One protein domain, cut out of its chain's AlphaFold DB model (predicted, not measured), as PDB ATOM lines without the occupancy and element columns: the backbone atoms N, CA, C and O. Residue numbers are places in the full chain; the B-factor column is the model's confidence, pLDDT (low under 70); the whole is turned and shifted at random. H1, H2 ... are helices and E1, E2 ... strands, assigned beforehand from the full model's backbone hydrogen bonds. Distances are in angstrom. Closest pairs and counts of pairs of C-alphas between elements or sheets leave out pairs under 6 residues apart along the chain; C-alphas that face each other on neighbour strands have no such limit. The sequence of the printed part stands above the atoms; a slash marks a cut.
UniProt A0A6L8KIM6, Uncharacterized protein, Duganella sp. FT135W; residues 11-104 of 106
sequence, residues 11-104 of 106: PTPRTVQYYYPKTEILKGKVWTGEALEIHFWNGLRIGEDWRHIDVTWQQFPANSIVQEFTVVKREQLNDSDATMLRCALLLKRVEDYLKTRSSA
ATOM      1  N   PRO A  11     -44.376 -36.809  39.820       94.31
ATOM      2  CA  PRO A  11     -43.969 -35.668  40.640       94.31
ATOM      3  C   PRO A  11     -44.606 -34.348  40.202       94.31
ATOM      4  O   PRO A  11     -44.939 -33.510  41.038       94.31
ATOM      5  N   THR A  12     -44.814 -34.162  38.898       95.25
ATOM      6  CA  THR A  12     -45.303 -32.888  38.367       95.25
ATOM      7  C   THR A  12     -46.730 -32.565  38.821       95.25
ATOM      8  O   THR A  12     -46.945 -31.468  39.343       95.25
ATOM      9  N   PRO A  13     -47.697 -33.500  38.761       95.38
ATOM     10  CA  PRO A  13     -49.032 -33.267  39.289       95.38
ATOM     11  C   PRO A  13     -49.092 -32.987  40.781       95.38
ATOM     12  O   PRO A  13     -49.974 -32.250  41.222       95.38
ATOM     13  N   ARG A  14     -48.141 -33.517  41.559       94.88
ATOM     14  CA  ARG A  14     -48.003 -33.189  42.982       94.88
ATOM     15  C   ARG A  14     -47.598 -31.738  43.185       94.88
ATOM     16  O   ARG A  14     -48.190 -31.056  44.017       94.88
ATOM     17  N   THR A  15     -46.646 -31.246  42.396       95.12
ATOM     18  CA  THR A  15     -46.245 -29.835  42.425       95.12
ATOM     19  C   THR A  15     -47.377 -28.914  41.967       95.12
ATOM     20  O   THR A  15     -47.637 -27.905  42.615       95.12
ATOM     21  N   VAL A  16     -48.107 -29.262  40.904       95.44
ATOM     22  CA  VAL A  16     -49.276 -28.478  40.462       95.44
ATOM     23  C   VAL A  16     -50.360 -28.457  41.540       95.44
ATOM     24  O   VAL A  16     -50.874 -27.387  41.856       95.44
ATOM     25  N   GLN A  17     -50.675 -29.605  42.150       94.69
ATOM     26  CA  GLN A  17     -51.679 -29.698  43.212       94.69
ATOM     27  C   GLN A  17     -51.292 -28.882  44.455       94.69
ATOM     28  O   GLN A  17     -52.178 -28.334  45.105       94.69
ATOM     29  N   TYR A  18     -49.996 -28.741  44.761       94.38
ATOM     30  CA  TYR A  18     -49.519 -27.869  45.842       94.38
ATOM     31  C   TYR A  18     -49.927 -26.400  45.625       94.38
ATOM     32  O   TYR A  18     -50.456 -25.771  46.538       94.38
ATOM     33  N   TYR A  19     -49.745 -25.864  44.412       95.38
ATOM     34  CA  TYR A  19     -50.131 -24.482  44.084       95.38
ATOM     35  C   TYR A  19     -51.627 -24.322  43.775       95.38
ATOM     36  O   TYR A  19     -52.204 -23.264  44.017       95.38
ATOM     37  N   TYR A  20     -52.265 -25.371  43.254       95.62
ATOM     38  CA  TYR A  20     -53.675 -25.389  42.868       95.62
ATOM     39  C   TYR A  20     -54.412 -26.530  43.587       95.62
ATOM     40  O   TYR A  20     -54.768 -27.538  42.964       95.62
ATOM     41  N   PRO A  21     -54.717 -26.376  44.891       95.38
ATOM     42  CA  PRO A  21     -55.223 -27.457  45.742       95.38
ATOM     43  C   PRO A  21     -56.639 -27.928  45.400       95.38
ATOM     44  O   PRO A  21     -57.102 -28.902  45.984       95.38
ATOM     45  N   LYS A  22     -57.345 -27.264  44.477       96.06
ATOM     46  CA  LYS A  22     -58.640 -27.726  43.943       96.06
ATOM     47  C   LYS A  22     -58.499 -28.769  42.831       96.06
ATOM     48  O   LYS A  22     -59.502 -29.317  42.388       96.06
ATOM     49  N   THR A  23     -57.282 -28.999  42.344       97.12
ATOM     50  CA  THR A  23     -57.019 -30.045  41.356       97.12
ATOM     51  C   THR A  23     -56.861 -31.403  42.031       97.12
ATOM     52  O   THR A  23     -56.370 -31.513  43.158       97.12
ATOM     53  N   GLU A  24     -57.245 -32.445  41.311       96.94
ATOM     54  CA  GLU A  24     -57.008 -33.833  41.675       96.94
ATOM     55  C   GLU A  24     -55.936 -34.443  40.785       96.94
ATOM     56  O   GLU A  24     -55.744 -34.016  39.647       96.94
ATOM     57  N   ILE A  25     -55.244 -35.456  41.299       96.69
ATOM     58  CA  ILE A  25     -54.309 -36.240  40.497       96.69
ATOM     59  C   ILE A  25     -55.106 -37.340  39.816       96.69
ATOM     60  O   ILE A  25     -55.790 -38.127  40.468       96.69
ATOM     61  N   LEU A  26     -55.017 -37.389  38.496       97.25
ATOM     62  CA  LEU A  26     -55.610 -38.430  37.679       97.25
ATOM     63  C   LEU A  26     -54.530 -39.448  37.325       97.25
ATOM     64  O   LEU A  26     -53.404 -39.074  37.007       97.25
ATOM     65  N   LYS A  27     -54.881 -40.730  37.394       97.00
ATOM     66  CA  LYS A  27     -54.075 -41.847  36.898       97.00
ATOM     67  C   LYS A  27     -54.824 -42.478  35.742       97.00
ATOM     68  O   LYS A  27     -55.959 -42.914  35.931       97.00
ATOM     69  N   GLY A  28     -54.196 -42.567  34.580       96.56
ATOM     70  CA  GLY A  28     -54.827 -43.138  33.397       96.56
ATOM     71  C   GLY A  28     -53.939 -44.074  32.604       96.56
ATOM     72  O   GLY A  28     -52.735 -44.171  32.846       96.56
ATOM     73  N   LYS A  29     -54.574 -44.765  31.656       97.75
ATOM     74  CA  LYS A  29     -53.901 -45.551  30.623       97.75
ATOM     75  C   LYS A  29     -53.867 -44.749  29.329       97.75
ATOM     76  O   LYS A  29     -54.910 -44.293  28.857       97.75
ATOM     77  N   VAL A  30     -52.678 -44.599  28.768       97.00
ATOM     78  CA  VAL A  30     -52.434 -43.904  27.504       97.00
ATOM     79  C   VAL A  30     -51.989 -44.929  26.474       97.00
ATOM     80  O   VAL A  30     -51.014 -45.639  26.689       97.00
ATOM     81  N   TRP A  31     -52.711 -45.020  25.361       97.75
ATOM     82  CA  TRP A  31     -52.266 -45.765  24.188       97.75
ATOM     83  C   TRP A  31     -51.340 -44.881  23.364       97.75
ATOM     84  O   TRP A  31     -51.761 -43.802  22.956       97.75
ATOM     85  N   THR A  32     -50.112 -45.325  23.103       95.25
ATOM     86  CA  THR A  32     -49.091 -44.543  22.380       95.25
ATOM     87  C   THR A  32     -49.059 -44.799  20.872       95.25
ATOM     88  O   THR A  32     -48.242 -44.228  20.156       95.25
ATOM     89  N   GLY A  33     -49.925 -45.687  20.374       94.44
ATOM     90  CA  GLY A  33     -49.808 -46.270  19.033       94.44
ATOM     91  C   GLY A  33     -49.040 -47.593  19.018       94.44
ATOM     92  O   GLY A  33     -49.227 -48.377  18.092       94.44
ATOM     93  N   GLU A  34     -48.245 -47.864  20.059       94.69
ATOM     94  CA  GLU A  34     -47.437 -49.082  20.191       94.69
ATOM     95  C   GLU A  34     -47.764 -49.862  21.470       94.69
ATOM     96  O   GLU A  34     -47.869 -51.089  21.440       94.69
ATOM     97  N   ALA A  35     -47.951 -49.161  22.592       94.94
ATOM     98  CA  ALA A  35     -48.164 -49.772  23.898       94.94
ATOM     99  C   ALA A  35     -49.158 -48.986  24.762       94.94
ATOM    100  O   ALA A  35     -49.463 -47.819  24.509       94.94
ATOM    101  N   LEU A  36     -49.662 -49.652  25.807       96.50
ATOM    102  CA  LEU A  36     -50.389 -49.000  26.893       96.50
ATOM    103  C   LEU A  36     -49.425 -48.609  28.005       96.50
ATOM    104  O   LEU A  36     -48.773 -49.466  28.600       96.50
ATOM    105  N   GLU A  37     -49.408 -47.324  28.334       94.94
ATOM    106  CA  GLU A  37     -48.583 -46.759  29.393       94.94
ATOM    107  C   GLU A  37     -49.437 -46.157  30.508       94.94
ATOM    108  O   GLU A  37     -50.540 -45.655  30.281       94.94
ATOM    109  N   ILE A  38     -48.924 -46.210  31.738       94.56
ATOM    110  CA  ILE A  38     -49.545 -45.529  32.875       94.56
ATOM    111  C   ILE A  38     -49.053 -44.092  32.916       94.56
ATOM    112  O   ILE A  38     -47.850 -43.840  32.963       94.56
ATOM    113  N   HIS A  39     -49.998 -43.162  32.991       96.25
ATOM    114  CA  HIS A  39     -49.713 -41.739  33.049       96.25
ATOM    115  C   HIS A  39     -50.441 -41.048  34.198       96.25
ATOM    116  O   HIS A  39     -51.500 -41.502  34.642       96.25
ATOM    117  N   PHE A  40     -49.868 -39.940  34.663       95.94
ATOM    118  CA  PHE A  40     -50.423 -39.113  35.725       95.94
ATOM    119  C   PHE A  40     -50.449 -37.643  35.305       95.94
ATOM    120  O   PHE A  40     -49.489 -37.135  34.733       95.94
ATOM    121  N   TRP A  41     -51.552 -36.959  35.598       97.44
ATOM    122  CA  TRP A  41     -51.743 -35.531  35.318       97.44
ATOM    123  C   TRP A  41     -52.754 -34.925  36.305       97.44
ATOM    124  O   TRP A  41     -53.263 -35.634  37.175       97.44
ATOM    125  N   ASN A  42     -53.060 -33.627  36.209       97.94
ATOM    126  CA  ASN A  42     -54.075 -33.000  37.059       97.94
ATOM    127  C   ASN A  42     -55.425 -32.873  36.351       97.94
ATOM    128  O   ASN A  42     -55.505 -32.496  35.185       97.94
ATOM    129  N   GLY A  43     -56.504 -33.104  37.086       97.75
ATOM    130  CA  GLY A  43     -57.863 -32.769  36.679       97.75
ATOM    131  C   GLY A  43     -58.447 -31.695  37.589       97.75
ATOM    132  O   GLY A  43     -58.319 -31.778  38.807       97.75
ATOM    133  N   LEU A  44     -59.126 -30.703  37.023       97.56
ATOM    134  CA  LEU A  44     -60.011 -29.807  37.764       97.56
ATOM    135  C   LEU A  44     -61.456 -30.156  37.420       97.56
ATOM    136  O   LEU A  44     -61.850 -30.071  36.257       97.56
ATOM    137  N   ARG A  45     -62.246 -30.538  38.425       95.88
ATOM    138  CA  ARG A  45     -63.660 -30.857  38.229       95.88
ATOM    139  C   ARG A  45     -64.493 -29.576  38.194       95.88
ATOM    140  O   ARG A  45     -64.434 -28.781  39.130       95.88
ATOM    141  N   ILE A  46     -65.263 -29.380  37.125       95.50
ATOM    142  CA  ILE A  46     -66.177 -28.245  36.949       95.50
ATOM    143  C   ILE A  46     -67.544 -28.808  36.558       95.50
ATOM    144  O   ILE A  46     -67.748 -29.220  35.421       95.50
ATOM    145  N   GLY A  47     -68.476 -28.847  37.515       94.69
ATOM    146  CA  GLY A  47     -69.737 -29.567  37.340       94.69
ATOM    147  C   GLY A  47     -69.494 -31.073  37.189       94.69
ATOM    148  O   GLY A  47     -68.835 -31.693  38.031       94.69
ATOM    149  N   GLU A  48     -70.015 -31.652  36.112       93.69
ATOM    150  CA  GLU A  48     -69.800 -33.063  35.769       93.69
ATOM    151  C   GLU A  48     -68.535 -33.290  34.926       93.69
ATOM    152  O   GLU A  48     -68.048 -34.417  34.853       93.69
ATOM    153  N   ASP A  49     -67.949 -32.219  34.383       95.31
ATOM    154  CA  ASP A  49     -66.811 -32.288  33.472       95.31
ATOM    155  C   ASP A  49     -65.455 -32.207  34.184       95.31
ATOM    156  O   ASP A  49     -65.287 -31.579  35.238       95.31
ATOM    157  N   TRP A  50     -64.443 -32.777  33.529       96.44
ATOM    158  CA  TRP A  50     -63.040 -32.634  33.903       96.44
ATOM    159  C   TRP A  50     -62.307 -31.703  32.938       96.44
ATOM    160  O   TRP A  50     -62.310 -31.887  31.722       96.44
ATOM    161  N   ARG A  51     -61.612 -30.704  33.488       96.75
ATOM    162  CA  ARG A  51     -60.581 -29.947  32.770       96.75
ATOM    163  C   ARG A  51     -59.226 -30.577  33.057       96.75
ATOM    164  O   ARG A  51     -58.805 -30.637  34.209       96.75
ATOM    165  N   HIS A  52     -58.563 -31.052  32.010       96.69
ATOM    166  CA  HIS A  52     -57.287 -31.752  32.107       96.69
ATOM    167  C   HIS A  52     -56.131 -30.752  32.005       96.69
ATOM    168  O   HIS A  52     -56.099 -29.920  31.100       96.69
ATOM    169  N   ILE A  53     -55.191 -30.835  32.942       96.50
ATOM    170  CA  ILE A  53     -53.978 -30.025  33.001       96.50
ATOM    171  C   ILE A  53     -52.805 -30.998  33.019       96.50
ATOM    172  O   ILE A  53     -52.546 -31.661  34.024       96.50
ATOM    173  N   ASP A  54     -52.103 -31.090  31.893       95.44
ATOM    174  CA  ASP A  54     -50.967 -31.987  31.731       95.44
ATOM    175  C   ASP A  54     -49.792 -31.261  31.084       95.44
ATOM    176  O   ASP A  54     -49.705 -31.101  29.866       95.44
ATOM    177  N   VAL A  55     -48.858 -30.823  31.923       92.75
ATOM    178  CA  VAL A  55     -47.632 -30.148  31.475       92.75
ATOM    179  C   VAL A  55     -46.560 -31.135  30.994       92.75
ATOM    180  O   VAL A  55     -45.483 -30.720  30.574       92.75
ATOM    181  N   THR A  56     -46.845 -32.436  31.055       93.44
ATOM    182  CA  THR A  56     -45.960 -33.524  30.624       93.44
ATOM    183  C   THR A  56     -46.494 -34.269  29.397       93.44
ATOM    184  O   THR A  56     -45.833 -35.184  28.923       93.44
ATOM    185  N   TRP A  57     -47.642 -33.872  28.829       94.00
ATOM    186  CA  TRP A  57     -48.288 -34.579  27.710       94.00
ATOM    187  C   TRP A  57     -47.396 -34.713  26.471       94.00
ATOM    188  O   TRP A  57     -47.403 -35.743  25.805       94.00
ATOM    189  N   GLN A  58     -46.571 -33.696  26.200       90.75
ATOM    190  CA  GLN A  58     -45.634 -33.683  25.067       90.75
ATOM    191  C   GLN A  58     -44.592 -34.811  25.115       90.75
ATOM    192  O   GLN A  58     -43.836 -34.986  24.164       90.75
ATOM    193  N   GLN A  59     -44.539 -35.573  26.210       89.00
ATOM    194  CA  GLN A  59     -43.728 -36.773  26.303       89.00
ATOM    195  C   GLN A  59     -44.214 -37.898  25.371       89.00
ATOM    196  O   GLN A  59     -43.417 -38.769  25.030       89.00
ATOM    197  N   PHE A  60     -45.495 -37.888  24.990       91.19
ATOM    198  CA  PHE A  60     -46.120 -38.929  24.182       91.19
ATOM    199  C   PHE A  60     -46.156 -38.571  22.686       91.19
ATOM    200  O   PHE A  60     -46.237 -37.391  22.330       91.19
ATOM    201  N   PRO A  61     -46.152 -39.577  21.789       93.06
ATOM    202  CA  PRO A  61     -46.418 -39.385  20.363       93.06
ATOM    203  C   PRO A  61     -47.738 -38.648  20.097       93.06
ATOM    204  O   PRO A  61     -48.710 -38.815  20.834       93.06
ATOM    205  N   ALA A  62     -47.813 -37.873  19.011       92.69
ATOM    206  CA  ALA A  62     -48.975 -37.027  18.699       92.69
ATOM    207  C   ALA A  62     -50.303 -37.796  18.528       92.69
ATOM    208  O   ALA A  62     -51.373 -37.231  18.739       92.69
ATOM    209  N   ASN A  63     -50.243 -39.075  18.157       94.69
ATOM    210  CA  ASN A  63     -51.390 -39.973  17.997       94.69
ATOM    211  C   ASN A  63     -51.776 -40.708  19.294       94.69
ATOM    212  O   ASN A  63     -52.555 -41.660  19.237       94.69
ATOM    213  N   SER A  64     -51.228 -40.302  20.441       96.50
ATOM    214  CA  SER A  64     -51.514 -40.954  21.715       96.50
ATOM    215  C   SER A  64     -52.886 -40.569  22.252       96.50
ATOM    216  O   SER A  64     -53.342 -39.438  22.084       96.50
ATOM    217  N   ILE A  65     -53.550 -41.512  22.919       97.12
ATOM    218  CA  ILE A  65     -54.939 -41.360  23.362       97.12
ATOM    219  C   ILE A  65     -55.071 -41.831  24.806       97.12
ATOM    220  O   ILE A  65     -54.667 -42.943  25.147       97.12
ATOM    221  N   VAL A  66     -55.685 -41.002  25.653       97.50
ATOM    222  CA  VAL A  66     -56.132 -41.423  26.986       97.50
ATOM    223  C   VAL A  66     -57.331 -42.355  26.815       97.50
ATOM    224  O   VAL A  66     -58.371 -41.931  26.318       97.50
ATOM    225  N   GLN A  67     -57.194 -43.616  27.220       97.38
ATOM    226  CA  GLN A  67     -58.278 -44.600  27.116       97.38
ATOM    227  C   GLN A  67     -59.202 -44.576  28.332       97.38
ATOM    228  O   GLN A  67     -60.418 -44.654  28.201       97.38
ATOM    229  N   GLU A  68     -58.620 -44.467  29.522       96.75
ATOM    230  CA  GLU A  68     -59.350 -44.440  30.785       96.75
ATOM    231  C   GLU A  68     -58.544 -43.693  31.842       96.75
ATOM    232  O   GLU A  68     -57.312 -43.610  31.761       96.75
ATOM    233  N   PHE A  69     -59.234 -43.173  32.855       97.44
ATOM    234  CA  PHE A  69     -58.595 -42.587  34.022       97.44
ATOM    235  C   PHE A  69     -59.437 -42.743  35.282       97.44
ATOM    236  O   PHE A  69     -60.652 -42.916  35.237       97.44
ATOM    237  N   THR A  70     -58.763 -42.643  36.421       96.81
ATOM    238  CA  THR A  70     -59.379 -42.578  37.742       96.81
ATOM    239  C   THR A  70     -58.748 -41.464  38.564       96.81
ATOM    240  O   THR A  70     -57.601 -41.072  38.332       96.81
ATOM    241  N   VAL A  71     -59.497 -40.959  39.539       96.94
ATOM    242  CA  VAL A  71     -58.993 -40.001  40.523       96.94
ATOM    243  C   VAL A  71     -58.182 -40.753  41.573       96.94
ATOM    244  O   VAL A  71     -58.686 -41.668  42.226       96.94
ATOM    245  N   VAL A  72     -56.930 -40.350  41.769       94.94
ATOM    246  CA  VAL A  72     -56.096 -40.847  42.863       94.94
ATOM    247  C   VAL A  72     -56.493 -40.109  44.134       94.94
ATOM    248  O   VAL A  72     -56.305 -38.897  44.246       94.94
ATOM    249  N   LYS A  73     -57.054 -40.832  45.107       90.88
ATOM    250  CA  LYS A  73     -57.424 -40.236  46.393       90.88
ATOM    251  C   LYS A  73     -56.171 -39.814  47.154       90.88
ATOM    252  O   LYS A  73     -55.189 -40.552  47.202       90.88
ATOM    253  N   ARG A  74     -56.234 -38.661  47.818       87.12
ATOM    254  CA  ARG A  74     -55.113 -38.107  48.602       87.12
ATOM    255  C   ARG A  74     -54.655 -39.038  49.722       87.12
ATOM    256  O   ARG A  74     -53.467 -39.150  49.986       87.12
ATOM    257  N   GLU A  75     -55.598 -39.754  50.322       82.31
ATOM    258  CA  GLU A  75     -55.348 -40.758  51.363       82.31
ATOM    259  C   GLU A  75     -54.669 -42.031  50.825       82.31
ATOM    260  O   GLU A  75     -54.220 -42.865  51.600       82.31
ATOM    261  N   GLN A  76     -54.616 -42.211  49.500       77.62
ATOM    262  CA  GLN A  76     -54.182 -43.444  48.837       77.62
ATOM    263  C   GLN A  76     -52.903 -43.267  48.012       77.62
ATOM    264  O   GLN A  76     -52.587 -44.124  47.188       77.62
ATOM    265  N   LEU A  77     -52.165 -42.169  48.207       81.50
ATOM    266  CA  LEU A  77     -50.947 -41.909  47.435       81.50
ATOM    267  C   LEU A  77     -49.875 -42.980  47.689       81.50
ATOM    268  O   LEU A  77     -49.226 -43.396  46.736       81.50
ATOM    269  N   ASN A  78     -49.750 -43.477  48.932       84.50
ATOM    270  CA  ASN A  78     -48.851 -44.578  49.322       84.50
ATOM    271  C   ASN A  78     -47.449 -44.473  48.688       84.50
ATOM    272  O   ASN A  78     -46.893 -45.460  48.201       84.50
ATOM    273  N   ASP A  79     -46.904 -43.255  48.644       89.75
ATOM    274  CA  ASP A  79     -45.625 -42.992  47.997       89.75
ATOM    275  C   ASP A  79     -44.492 -43.688  48.745       89.75
ATOM    276  O   ASP A  79     -44.417 -43.640  49.972       89.75
ATOM    277  N   SER A  80     -43.552 -44.261  48.000       91.31
ATOM    278  CA  SER A  80     -42.266 -44.642  48.578       91.31
ATOM    279  C   SER A  80     -41.456 -43.402  48.966       91.31
ATOM    280  O   SER A  80     -41.619 -42.329  48.375       91.31
ATOM    281  N   ASP A  81     -40.503 -43.561  49.885       93.69
ATOM    282  CA  ASP A  81     -39.584 -42.484  50.288       93.69
ATOM    283  C   ASP A  81     -38.874 -41.850  49.088       93.69
ATOM    284  O   ASP A  81     -38.781 -40.628  48.963       93.69
ATOM    285  N   ALA A  82     -38.441 -42.683  48.139       91.44
ATOM    286  CA  ALA A  82     -37.815 -42.222  46.907       91.44
ATOM    287  C   ALA A  82     -38.750 -41.333  46.071       91.44
ATOM    288  O   ALA A  82     -38.299 -40.349  45.483       91.44
ATOM    289  N   THR A  83     -40.044 -41.654  46.009       90.75
ATOM    290  CA  THR A  83     -41.041 -40.839  45.307       90.75
ATOM    291  C   THR A  83     -41.292 -39.524  46.040       90.75
ATOM    292  O   THR A  83     -41.279 -38.469  45.404       90.75
ATOM    293  N   MET A  84     -41.433 -39.556  47.368       92.44
ATOM    294  CA  MET A  84     -41.602 -38.344  48.177       92.44
ATOM    295  C   MET A  84     -40.429 -37.371  48.000       92.44
ATOM    296  O   MET A  84     -40.647 -36.179  47.774       92.44
ATOM    297  N   LEU A  85     -39.191 -37.877  48.007       94.19
ATOM    298  CA  LEU A  85     -37.988 -37.067  47.793       94.19
ATOM    299  C   LEU A  85     -37.961 -36.416  46.403       94.19
ATOM    300  O   LEU A  85     -37.579 -35.252  46.279       94.19
ATOM    301  N   ARG A  86     -38.406 -37.123  45.354       92.62
ATOM    302  CA  ARG A  86     -38.508 -36.548  43.998       92.62
ATOM    303  C   ARG A  86     -39.545 -35.430  43.927       92.62
ATOM    304  O   ARG A  86     -39.255 -34.385  43.351       92.62
ATOM    305  N   CYS A  87     -40.719 -35.626  44.528       93.69
ATOM    306  CA  CYS A  87     -41.762 -34.599  44.599       93.69
ATOM    307  C   CYS A  87     -41.268 -33.349  45.341       93.69
ATOM    308  O   CYS A  87     -41.436 -32.233  44.850       93.69
ATOM    309  N   ALA A  88     -40.603 -33.535  46.486       94.56
ATOM    310  CA  ALA A  88     -40.035 -32.441  47.271       94.56
ATOM    311  C   ALA A  88     -38.944 -31.681  46.498       94.56
ATOM    312  O   ALA A  88     -38.929 -30.451  46.493       94.56
ATOM    313  N   LEU A  89     -38.063 -32.399  45.791       95.12
ATOM    314  CA  LEU A  89     -37.029 -31.786  44.959       95.12
ATOM    315  C   LEU A  89     -37.625 -30.943  43.825       95.12
ATOM    316  O   LEU A  89     -37.149 -29.834  43.579       95.12
ATOM    317  N   LEU A  90     -38.645 -31.454  43.127       94.56
ATOM    318  CA  LEU A  90     -39.293 -30.713  42.045       94.56
ATOM    319  C   LEU A  90     -39.994 -29.458  42.574       94.56
ATOM    320  O   LEU A  90     -39.800 -28.380  42.013       94.56
ATOM    321  N   LEU A  91     -40.731 -29.576  43.682       95.38
ATOM    322  CA  LEU A  91     -41.368 -28.431  44.332       95.38
ATOM    323  C   LEU A  91     -40.335 -27.362  44.712       95.38
ATOM    324  O   LEU A  91     -40.493 -26.209  44.324       95.38
ATOM    325  N   LYS A  92     -39.230 -27.755  45.362       96.12
ATOM    326  CA  LYS A  92     -38.149 -26.827  45.722       96.12
ATOM    327  C   LYS A  92     -37.603 -26.082  44.502       96.12
ATOM    328  O   LYS A  92     -37.398 -24.876  44.560       96.12
ATOM    329  N   ARG A  93     -37.374 -26.779  43.384       95.31
ATOM    330  CA  ARG A  93     -36.878 -26.149  42.146       95.31
ATOM    331  C   ARG A  93     -37.854 -25.112  41.593       95.31
ATOM    332  O   ARG A  93     -37.412 -24.069  41.118       95.31
ATOM    333  N   VAL A  94     -39.158 -25.383  41.663       94.25
ATOM    334  CA  VAL A  94     -40.190 -24.417  41.262       94.25
ATOM    335  C   VAL A  94     -40.198 -23.215  42.206       94.25
ATOM    336  O   VAL A  94     -40.188 -22.082  41.735       94.25
ATOM    337  N   GLU A  95     -40.137 -23.434  43.518       95.94
ATOM    338  CA  GLU A  95     -40.064 -22.347  44.500       95.94
ATOM    339  C   GLU A  95     -38.831 -21.462  44.302       95.94
ATOM    340  O   GLU A  95     -38.952 -20.238  44.298       95.94
ATOM    341  N   ASP A  96     -37.655 -22.065  44.118       95.88
ATOM    342  CA  ASP A  96     -36.405 -21.342  43.875       95.88
ATOM    343  C   ASP A  96     -36.512 -20.483  42.603       95.88
ATOM    344  O   ASP A  96     -36.126 -19.313  42.610       95.88
ATOM    345  N   TYR A  97     -37.098 -21.027  41.529       94.19
ATOM    346  CA  TYR A  97     -37.331 -20.301  40.277       94.19
ATOM    347  C   TYR A  97     -38.322 -19.139  40.430       94.19
ATOM    348  O   TYR A  97     -38.121 -18.059  39.873       94.19
ATOM    349  N   LEU A  98     -39.406 -19.335  41.182       93.12
ATOM    350  CA  LEU A  98     -40.379 -18.271  41.429       93.12
ATOM    351  C   LEU A  98     -39.777 -17.160  42.296       93.12
ATOM    352  O   LEU A  98     -40.005 -15.985  42.017       93.12
ATOM    353  N   LYS A  99     -38.961 -17.505  43.300       93.50
ATOM    354  CA  LYS A  99     -38.253 -16.529  44.144       93.50
ATOM    355  C   LYS A  99     -37.285 -15.673  43.332       93.50
ATOM    356  O   LYS A  99     -37.311 -14.453  43.466       93.50
ATOM    357  N   THR A 100     -36.476 -16.283  42.463       90.00
ATOM    358  CA  THR A 100     -35.510 -15.536  41.636       90.00
ATOM    359  C   THR A 100     -36.204 -14.590  40.658       90.00
ATOM    360  O   THR A 100     -35.726 -13.479  40.442       90.00
ATOM    361  N   ARG A 101     -37.367 -14.977  40.115       79.94
ATOM    362  CA  ARG A 101     -38.184 -14.103  39.261       79.94
ATOM    363  C   ARG A 101     -38.858 -12.962  40.014       79.94
ATOM    364  O   ARG A 101     -38.904 -11.861  39.480       79.94
ATOM    365  N   SER A 102     -39.341 -13.190  41.231       71.12
ATOM    366  CA  SER A 102     -39.925 -12.124  42.057       71.12
ATOM    367  C   SER A 102     -38.890 -11.072  42.467       71.12
ATOM    368  O   SER A 102     -39.226  -9.897  42.572       71.12
ATOM    369  N   SER A 103     -37.627 -11.464  42.648       58.88
ATOM    370  CA  SER A 103     -36.521 -10.536  42.927       58.88
ATOM    371  C   SER A 103     -36.016  -9.771  41.697       58.88
ATOM    372  O   SER A 103     -35.310  -8.786  41.865       58.88
ATOM    373  N   ALA A 104     -36.366 -10.193  40.478       55.59
ATOM    374  CA  ALA A 104     -35.964  -9.533  39.231       55.59
ATOM    375  C   ALA A 104     -36.937  -8.423  38.774       55.59
ATOM    376  O   ALA A 104     -36.761  -7.865  37.693       55.59
TER     377      ALA A 104
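This is residues 11 to 104 of the 106 residues of an uncharacterized protein of Duganella sp. FT135W (UniProt A0A6L8KIM6). Four antiparallel strands form one sheet curled like part of a barrel, with the short helix H1 over one of its faces and the long helix H2 packed on H1, away from the sheet. H2 reaches beyond the body, and its residues 96 to 103, with residue 104 after them, stick out free. The printed part has 94 residues with two named helices and four named strands, along the chain H1, E1, E2, E3, E4, H2; the sheet's order is E3, E2, E1, E4, and the class is mixed, helices and strands. It is only just compact, close to loose, with a radius of gyration of the C-alphas of 14.8 A, and spans 44 by 30 by 28 A.

H1, residues 11 to 19, is on the sheet at a height over the sheet of 9.0 A. It lies over E2, residues 36 to 46, and runs along the strands, at 2 degrees to E2 on the local plane; their closest C-alphas are those of Pro 13 and Trp 41, 5.3 A apart. E1, residues 24 to 31, forms a hairpin with E2, antiparallel at 142 degrees, with N 28 and O 39 within hydrogen-bond range at 2.9 A. E2 bends by 61 degrees at residue 40. E2 and E3, residues 49 to 53, form a second hairpin, antiparallel at 119 degrees, with N 44 and O 51 at 2.8 A. E1, E2 and E3 are a meander, each strand the antiparallel neighbour of the one before. E4, residues 65 to 72, is the antiparallel neighbour of E1 at 151 degrees, with N 29 and O 68 at 3.0 A; the four strands are a Greek key, a meander whose first strand has the fourth beside it. E4 bends by 60 degrees at residue 68. H2, residues 81 to 103, is not on the sheet. With residues 83 to 91 alone it touches H1, the same way at a steep tilt of 51 degrees, the closest C-alphas being those of Pro 11 and Cys 87, 4.7 A apart. Every O i to N i+4 pair is within hydrogen-bond range in H1 and H2.

H1 begins at C-alpha 11, (-43.969, -35.668, 40.640), and measures 13.2 A. E1 measures 21.7 A, E2 27.9 A, E3 13.0 A and E4 19.5 A. H2 measures 32.9 A and ends at C-alpha 103, (-36.521, -10.536, 42.927).

The C-alphas of Glu 34 and Ser 103 are the two farthest apart, at 46.1 A. The printed part has no cut. The link from E3 to E4, 11 residues, is long. Mean pLDDT of the printed part is 93.1; residues 103 to 104 are under 70.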